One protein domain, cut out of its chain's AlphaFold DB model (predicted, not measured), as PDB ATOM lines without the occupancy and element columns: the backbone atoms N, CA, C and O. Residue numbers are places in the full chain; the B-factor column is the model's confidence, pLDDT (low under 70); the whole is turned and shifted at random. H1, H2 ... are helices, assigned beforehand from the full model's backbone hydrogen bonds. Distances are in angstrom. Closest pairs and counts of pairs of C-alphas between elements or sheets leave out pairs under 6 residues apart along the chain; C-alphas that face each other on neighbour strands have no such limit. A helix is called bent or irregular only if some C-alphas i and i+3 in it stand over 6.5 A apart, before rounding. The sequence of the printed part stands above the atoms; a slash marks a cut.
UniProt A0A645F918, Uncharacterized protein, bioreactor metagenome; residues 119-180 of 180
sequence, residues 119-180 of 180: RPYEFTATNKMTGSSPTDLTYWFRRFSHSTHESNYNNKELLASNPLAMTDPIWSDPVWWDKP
ATOM      1  N   ARG A 119      19.470 -29.139  24.113       93.12
ATOM      2  CA  ARG A 119      19.198 -28.576  25.440       93.12
ATOM      3  C   ARG A 119      17.996 -27.618  25.323       93.12
ATOM      4  O   ARG A 119      17.935 -26.880  24.336       93.12
ATOM      5  N   PRO A 120      17.057 -27.622  26.285       92.75
ATOM      6  CA  PRO A 120      15.975 -26.643  26.317       92.75
ATOM      7  C   PRO A 120      16.512 -25.208  26.322       92.75
ATOM      8  O   PRO A 120      17.605 -24.963  26.830       92.75
ATOM      9  N   TYR A 121      15.729 -24.259  25.804       93.44
ATOM     10  CA  TYR A 121      16.095 -22.835  25.798       93.44
ATOM     11  C   TYR A 121      16.424 -22.311  27.206       93.44
ATOM     12  O   TYR A 121      17.373 -21.558  27.390       93.44
ATOM     13  N   GLU A 122      15.686 -22.782  28.210       95.12
ATOM     14  CA  GLU A 122      15.830 -22.387  29.616       95.12
ATOM     15  C   GLU A 122      16.914 -23.183  30.366       95.12
ATOM     16  O   GLU A 122      16.946 -23.206  31.596       95.12
ATOM     17  N   PHE A 123      17.805 -23.887  29.660       94.25
ATOM     18  CA  PHE A 123      18.857 -24.666  30.303       94.25
ATOM     19  C   PHE A 123      19.902 -23.759  30.977       94.25
ATOM     20  O   PHE A 123      20.676 -23.079  30.307       94.25
ATOM     21  N   THR A 124      19.974 -23.803  32.309       95.69
ATOM     22  CA  THR A 124      20.865 -22.949  33.124       95.69
ATOM     23  C   THR A 124      21.941 -23.709  33.904       95.69
ATOM     24  O   THR A 124      22.838 -23.084  34.464       95.69
ATOM     25  N   ALA A 125      21.909 -25.047  33.933       95.38
ATOM     26  CA  ALA A 125      22.816 -25.885  34.731       95.38
ATOM     27  C   ALA A 125      24.220 -26.051  34.100       95.38
ATOM     28  O   ALA A 125      24.729 -27.164  33.944       95.38
ATOM     29  N   THR A 126      24.848 -24.942  33.708       95.25
ATOM     30  CA  THR A 126      26.148 -24.902  33.016       95.25
ATOM     31  C   THR A 126      27.331 -25.262  33.915       95.25
ATOM     32  O   THR A 126      28.353 -25.725  33.423       95.25
ATOM     33  N   ASN A 127      27.186 -25.142  35.237       96.25
ATOM     34  CA  ASN A 127      28.137 -25.665  36.224       96.25
ATOM     35  C   ASN A 127      28.190 -27.201  36.245       96.25
ATOM     36  O   ASN A 127      29.233 -27.777  36.543       96.25
ATOM     37  N   LYS A 128      27.065 -27.864  35.941       96.88
ATOM     38  CA  LYS A 128      26.967 -29.330  35.894       96.88
ATOM     39  C   LYS A 128      27.332 -29.885  34.524       96.88
ATOM     40  O   LYS A 128      28.000 -30.913  34.431       96.88
ATOM     41  N   MET A 129      26.894 -29.197  33.472       96.69
ATOM     42  CA  MET A 129      27.137 -29.575  32.083       96.69
ATOM     43  C   MET A 129      27.989 -28.494  31.413       96.69
ATOM     44  O   MET A 129      27.468 -27.575  30.773       96.69
ATOM     45  N   THR A 130      29.302 -28.597  31.610       96.25
ATOM     46  CA  THR A 130      30.273 -27.526  31.332       96.25
ATOM     47  C   THR A 130      30.539 -27.297  29.849       96.25
ATOM     48  O   THR A 130      31.016 -26.228  29.472       96.25
ATOM     49  N   GLY A 131      30.214 -28.271  28.999       95.75
ATOM     50  CA  GLY A 131      30.410 -28.162  27.560       95.75
ATOM     51  C   GLY A 131      29.485 -27.126  26.920       95.75
ATOM     52  O   GLY A 131      28.333 -26.940  27.335       95.75
ATOM     53  N   SER A 132      29.982 -26.482  25.862       93.75
ATOM     54  CA  SER A 132      29.266 -25.461  25.078       93.75
ATOM     55  C   SER A 132      28.822 -25.935  23.688       93.75
ATOM     56  O   SER A 132      27.997 -25.279  23.058       93.75
ATOM     57  N   SER A 133      29.316 -27.090  23.227       93.88
ATOM     58  CA  SER A 133      28.974 -27.688  21.930       93.88
ATOM     59  C   SER A 133      28.371 -29.086  22.100       93.88
ATOM     60  O   SER A 133      28.933 -29.869  22.859       93.88
ATOM     61  N   PRO A 134      27.329 -29.471  21.337       93.81
ATOM     62  CA  PRO A 134      26.808 -30.841  21.279       93.81
ATOM     63  C   PRO A 134      27.858 -31.947  21.107       93.81
ATOM     64  O   PRO A 134      27.643 -33.068  21.553       93.81
ATOM     65  N   THR A 135      28.986 -31.665  20.458       93.94
ATOM     66  CA  THR A 135      30.058 -32.651  20.258       93.94
ATOM     67  C   THR A 135      30.940 -32.853  21.490       93.94
ATOM     68  O   THR A 135      31.624 -33.871  21.573       93.94
ATOM     69  N   ASP A 136      30.925 -31.918  22.441       94.38
ATOM     70  CA  ASP A 136      31.629 -32.028  23.718       94.38
ATOM     71  C   ASP A 136      30.894 -33.022  24.623       94.38
ATOM     72  O   ASP A 136      29.686 -32.919  24.853       94.38
ATOM     73  N   LEU A 137      31.617 -33.998  25.169       92.62
ATOM     74  CA  LEU A 137      31.011 -35.001  26.036       92.62
ATOM     75  C   LEU A 137      30.382 -34.380  27.287       92.62
ATOM     76  O   LEU A 137      29.325 -34.850  27.717       92.62
ATOM     77  N   THR A 138      30.966 -33.292  27.794       95.56
ATOM     78  CA  THR A 138      30.481 -32.557  28.969       95.56
ATOM     79  C   THR A 138      29.278 -31.655  28.660       95.56
ATOM     80  O   THR A 138      28.702 -31.030  29.554       95.56
ATOM     81  N   TYR A 139      28.848 -31.584  27.394       96.31
ATOM     82  CA  TYR A 139      27.633 -30.867  27.009       96.31
ATOM     83  C   TYR A 139      26.358 -31.631  27.400       96.31
ATOM     84  O   TYR A 139      25.297 -31.041  27.612       96.31
ATOM     85  N   TRP A 140      26.424 -32.947  27.540       95.62
ATOM     86  CA  TRP A 140      25.236 -33.743  27.827       95.62
ATOM     87  C   TRP A 140      25.226 -34.285  29.244       95.62
ATOM     88  O   TRP A 140      26.251 -34.382  29.908       95.62
ATOM     89  N   PHE A 141      24.040 -34.686  29.694       95.25
ATOM     90  CA  PHE A 141      23.904 -35.406  30.948       95.25
ATOM     91  C   PHE A 141      24.455 -36.833  30.806       95.25
ATOM     92  O   PHE A 141      24.023 -37.580  29.922       95.25
ATOM     93  N   ARG A 142      25.411 -37.219  31.658       96.00
ATOM     94  CA  ARG A 142      26.177 -38.468  31.515       96.00
ATOM     95  C   ARG A 142      26.003 -39.466  32.637       96.00
ATOM     96  O   ARG A 142      26.116 -40.664  32.379       96.00
ATOM     97  N   ARG A 143      25.739 -39.013  33.858       95.31
ATOM     98  CA  ARG A 143      25.577 -39.886  35.027       95.31
ATOM     99  C   ARG A 143      24.934 -39.148  36.187       95.31
ATOM    100  O   ARG A 143      25.068 -37.940  36.291       95.31
ATOM    101  N   PHE A 144      24.342 -39.883  37.114       94.12
ATOM    102  CA  PHE A 144      23.960 -39.325  38.409       94.12
ATOM    103  C   PHE A 144      25.171 -39.253  39.347       94.12
ATOM    104  O   PHE A 144      26.079 -40.082  39.251       94.12
ATOM    105  N   SER A 145      25.175 -38.280  40.261       94.12
ATOM    106  CA  SER A 145      26.091 -38.308  41.403       94.12
ATOM    107  C   SER A 145      25.708 -39.435  42.365       94.12
ATOM    108  O   SER A 145      24.564 -39.897  42.382       94.12
ATOM    109  N   HIS A 146      26.649 -39.848  43.210       95.00
ATOM    110  CA  HIS A 146      26.328 -40.740  44.318       95.00
ATOM    111  C   HIS A 146      25.383 -40.064  45.324       95.00
ATOM    112  O   HIS A 146      25.275 -38.837  45.389       95.00
ATOM    113  N   SER A 147      24.684 -40.892  46.103       93.69
ATOM    114  CA  SER A 147      23.845 -40.440  47.215       93.69
ATOM    115  C   SER A 147      24.691 -39.789  48.311       93.69
ATOM    116  O   SER A 147      25.823 -40.198  48.559       93.69
ATOM    117  N   THR A 148      24.110 -38.839  49.042       92.81
ATOM    118  CA  THR A 148      24.737 -38.197  50.210       92.81
ATOM    119  C   THR A 148      25.055 -39.180  51.343       92.81
ATOM    120  O   THR A 148      25.868 -38.882  52.216       92.81
ATOM    121  N   HIS A 149      24.469 -40.379  51.345       95.75
ATOM    122  CA  HIS A 149      24.873 -41.425  52.286       95.75
ATOM    123  C   HIS A 149      26.319 -41.890  52.056       95.75
ATOM    124  O   HIS A 149      27.026 -42.122  53.035       95.75
ATOM    125  N   GLU A 150      26.801 -41.930  50.808       96.56
ATOM    126  CA  GLU A 150      28.205 -42.262  50.521       96.56
ATOM    127  C   GLU A 150      29.148 -41.215  51.125       96.56
ATOM    128  O   GLU A 150      30.164 -41.566  51.715       96.56
ATOM    129  N   SER A 151      28.786 -39.927  51.090       93.88
ATOM    130  CA  SER A 151      29.604 -38.888  51.722       93.88
ATOM    131  C   SER A 151      29.597 -38.949  53.251       93.88
ATOM    132  O   SER A 151      30.570 -38.504  53.854       93.88
ATOM    133  N   ASN A 152      28.549 -39.501  53.871       96.31
ATOM    134  CA  ASN A 152      28.440 -39.614  55.330       96.31
ATOM    135  C   ASN A 152      29.160 -40.851  55.879       96.31
ATOM    136  O   ASN A 152      29.754 -40.788  56.952       96.31
ATOM    137  N   TYR A 153      29.085 -41.972  55.158       97.56
ATOM    138  CA  TYR A 153      29.505 -43.279  55.671       97.56
ATOM    139  C   TYR A 153      30.700 -43.888  54.929       97.56
ATOM    140  O   TYR A 153      31.335 -44.789  55.465       97.56
ATOM    141  N   ASN A 154      31.030 -43.403  53.728       97.56
ATOM    142  CA  ASN A 154      32.052 -43.994  52.859       97.56
ATOM    143  C   ASN A 154      32.847 -42.933  52.062       97.56
ATOM    144  O   ASN A 154      33.237 -43.128  50.911       97.56
ATOM    145  N   ASN A 155      33.080 -41.769  52.681       96.62
ATOM    146  CA  ASN A 155      33.587 -40.574  51.999       96.62
ATOM    147  C   ASN A 155      34.927 -40.795  51.279       96.62
ATOM    148  O   ASN A 155      35.120 -40.323  50.161       96.62
ATOM    149  N   LYS A 156      35.843 -41.538  51.910       97.56
ATOM    150  CA  LYS A 156      37.170 -41.826  51.354       97.56
ATOM    151  C   LYS A 156      37.073 -42.558  50.013       97.56
ATOM    152  O   LYS A 156      37.726 -42.151  49.056       97.56
ATOM    153  N   GLU A 157      36.245 -43.599  49.938       97.50
ATOM    154  CA  GLU A 157      36.077 -44.386  48.713       97.50
ATOM    155  C   GLU A 157      35.258 -43.621  47.669       97.50
ATOM    156  O   GLU A 157      35.569 -43.676  46.481       97.50
ATOM    157  N   LEU A 158      34.278 -42.817  48.100       96.50
ATOM    158  CA  LEU A 158      33.565 -41.906  47.208       96.50
ATOM    159  C   LEU A 158      34.533 -40.947  46.501       96.50
ATOM    160  O   LEU A 158      34.493 -40.836  45.278       96.50
ATOM    161  N   LEU A 159      35.431 -40.292  47.240       96.31
ATOM    162  CA  LEU A 159      36.436 -39.396  46.660       96.31
ATOM    163  C   LEU A 159      37.447 -40.141  45.774       96.31
ATOM    164  O   LEU A 159      37.900 -39.589  44.773       96.31
ATOM    165  N   ALA A 160      37.775 -41.395  46.098       96.88
ATOM    166  CA  ALA A 160      38.651 -42.228  45.275       96.88
ATOM    167  C   ALA A 160      37.980 -42.717  43.975       96.88
ATOM    168  O   ALA A 160      38.670 -42.977  42.990       96.88
ATOM    169  N   SER A 161      36.646 -42.826  43.949       95.00
ATOM    170  CA  SER A 161      35.894 -43.362  42.804       95.00
ATOM    171  C   SER A 161      36.007 -42.502  41.542       95.00
ATOM    172  O   SER A 161      35.968 -43.018  40.421       95.00
ATOM    173  N   ASN A 162      36.123 -41.181  41.706       95.88
ATOM    174  CA  ASN A 162      36.200 -40.240  40.602       95.88
ATOM    175  C   ASN A 162      36.745 -38.879  41.073       95.88
ATOM    176  O   ASN A 162      36.255 -38.365  42.079       95.88
ATOM    177  N   PRO A 163      37.652 -38.225  40.318       95.38
ATOM    178  CA  PRO A 163      38.157 -36.890  40.660       95.38
ATOM    179  C   PRO A 163      37.068 -35.820  40.833       95.38
ATOM    180  O   PRO A 163      37.285 -34.822  41.513       95.38
ATOM    181  N   LEU A 164      35.899 -36.022  40.219       96.19
ATOM    182  CA  LEU A 164      34.762 -35.110  40.264       96.19
ATOM    183  C   LEU A 164      33.678 -35.532  41.267       96.19
ATOM    184  O   LEU A 164      32.691 -34.814  41.367       96.19
ATOM    185  N   ALA A 165      33.820 -36.638  42.015       94.31
ATOM    186  CA  ALA A 165      32.743 -37.296  42.781       94.31
ATOM    187  C   ALA A 165      31.894 -36.379  43.690       94.31
ATOM    188  O   ALA A 165      30.724 -36.672  43.929       94.31
ATOM    189  N   MET A 166      32.465 -35.267  44.160       93.38
ATOM    190  CA  MET A 166      31.826 -34.278  45.039       93.38
ATOM    191  C   MET A 166      31.769 -32.868  44.426       93.38
ATOM    192  O   MET A 166      31.721 -31.869  45.138       93.38
ATOM    193  N   THR A 167      31.796 -32.771  43.098       95.69
ATOM    194  CA  THR A 167      31.766 -31.506  42.352       95.69
ATOM    195  C   THR A 167      30.613 -31.500  41.353       95.69
ATOM    196  O   THR A 167      30.197 -32.552  40.874       95.69
ATOM    197  N   ASP A 168      30.095 -30.320  41.004       96.12
ATOM    198  CA  ASP A 168      28.996 -30.198  40.037       96.12
ATOM    199  C   ASP A 168      29.278 -30.821  38.656       96.12
ATOM    200  O   ASP A 168      28.361 -31.432  38.105       96.12
ATOM    201  N   PRO A 169      30.498 -30.764  38.093       97.50
ATOM    202  CA  PRO A 169      30.768 -31.371  36.790       97.50
ATOM    203  C   PRO A 169      30.616 -32.900  36.721       97.50
ATOM    204  O   PRO A 169      30.542 -33.437  35.617       97.50
ATOM    205  N   ILE A 170      30.501 -33.628  37.847       96.94
ATOM    206  CA  ILE A 170      30.328 -35.099  37.828       96.94
ATOM    207  C   ILE A 170      29.138 -35.544  36.977       96.94
ATOM    208  O   ILE A 170      29.171 -36.617  36.384       96.94
ATOM    209  N   TRP A 171      28.094 -34.717  36.887       96.94
ATOM    210  CA  TRP A 171      26.861 -35.033  36.169       96.94
ATOM    211  C   TRP A 171      27.079 -35.171  34.655       96.94
ATOM    212  O   TRP A 171      26.335 -35.895  33.986       96.94
ATOM    213  N   SER A 172      28.109 -34.515  34.117       96.62
ATOM    214  CA  SER A 172      28.490 -34.576  32.706       96.62
ATOM    215  C   SER A 172      29.766 -35.386  32.443       96.62
ATOM    216  O   SER A 172      30.202 -35.471  31.297       96.62
ATOM    217  N   ASP A 173      30.328 -36.050  33.461       96.19
ATOM    218  CA  ASP A 173      31.465 -36.961  33.292       96.19
ATOM    219  C   ASP A 173      31.011 -38.301  32.670       96.19
ATOM    220  O   ASP A 173      30.188 -39.014  33.260       96.19
ATOM    221  N   PRO A 174      31.527 -38.718  31.501       95.31
ATOM    222  CA  PRO A 174      31.144 -39.983  30.869       95.31
ATOM    223  C   PRO A 174      31.563 -41.198  31.694       95.31
ATOM    224  O   PRO A 174      32.683 -41.261  32.199       95.31
ATOM    225  N   VAL A 175      30.675 -42.180  31.862       94.31
ATOM    226  CA  VAL A 175      31.006 -43.472  32.508       94.31
ATOM    227  C   VAL A 175      31.951 -44.304  31.635       94.31
ATOM    228  O   VAL A 175      32.182 -43.962  30.483       94.31
ATOM    229  N   TRP A 176      32.509 -45.400  32.159       93.81
ATOM    230  CA  TRP A 176      33.603 -46.128  31.494       93.81
ATOM    231  C   TRP A 176      33.306 -46.560  30.045       93.81
ATOM    232  O   TRP A 176      34.208 -46.522  29.221       93.81
ATOM    233  N   TRP A 177      32.065 -46.943  29.730       93.88
ATOM    234  CA  TRP A 177      31.646 -47.352  28.381       93.88
ATOM    235  C   TRP A 177      31.184 -46.188  27.491       93.88
ATOM    236  O   TRP A 177      30.951 -46.392  26.305       93.88
ATOM    237  N   ASP A 178      31.000 -44.997  28.065       92.69
ATOM    238  CA  ASP A 178      30.547 -43.772  27.383       92.69
ATOM    239  C   ASP A 178      31.728 -42.859  27.004       92.69
ATOM    240  O   ASP A 178      31.556 -41.717  26.581       92.69
ATOM    241  N   LYS A 179      32.952 -43.351  27.203       86.06
ATOM    242  CA  LYS A 179      34.179 -42.707  26.739       86.06
ATOM    243  C   LYS A 179      34.496 -43.215  25.320       86.06
ATOM    244  O   LYS A 179      34.287 -44.406  25.084       86.06
ATOM    245  N   PRO A 180      34.937 -42.341  24.395       67.62
ATOM    246  CA  PRO A 180      35.328 -42.725  23.038       67.62
ATOM    247  C   PRO A 180      36.448 -43.765  23.000       67.62
ATOM    248  O   PRO A 180      37.323 -43.717  23.897       67.62
TER     249      PRO A 180
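AT A GLANCE: This is residues 119 to 180 of the 180 residues of an uncharacterized protein of bioreactor metagenome (UniProt A0A645F918). This domain has little regular structure: a flat, looping chain with H1 and H2 at one end, unnamed residues 119 to 147 winding at the other end and then running to H1, and H3 back near the middle. The 62 printed residues include helices H1, H2, H3 in that order and no named strand; the class is all helix, with 18 residues in named elements. It is only just loose, close to compact: radius of gyration of the C-alphas 12.8 A, spans 38 by 28 by 13 A.

IN THESE COORDINATES: Start at C-alpha 119 at (19.198, -28.576, 25.440). Go on to H1, residues 148 to 153, 8.9 A long, beginning at C-alpha 148 at (24.737, -38.197, 50.210). Next come H2, residues 155 to 161, 9.9 A, and H3, residues 168 to 172, 8.6 A.

HOW THE PARTS SIT: H1 and H2 are close but not clearly touching; their closest C-alphas, Glu 150 and Leu 158, are 6.3 A apart. Their tilt is steep, 63 degrees, opposite ways. H3 is apart from both, and irregular, but only just: C-alphas 168 and 171 are 6.55 A apart. In H1 and H2 every O i to N i+4 pair is within hydrogen-bond range; in H3 0 of 1, with 1 of 2 O i to N i+3 pairs.

THE WHOLE: The C-alphas farthest apart, Tyr 121 and Tyr 153, are 38.6 A apart. The printed part has no cut; H1 to H2 is a tight link, H2 to H3 a short one. Residue 180, the chain's last, has pLDDT under 70.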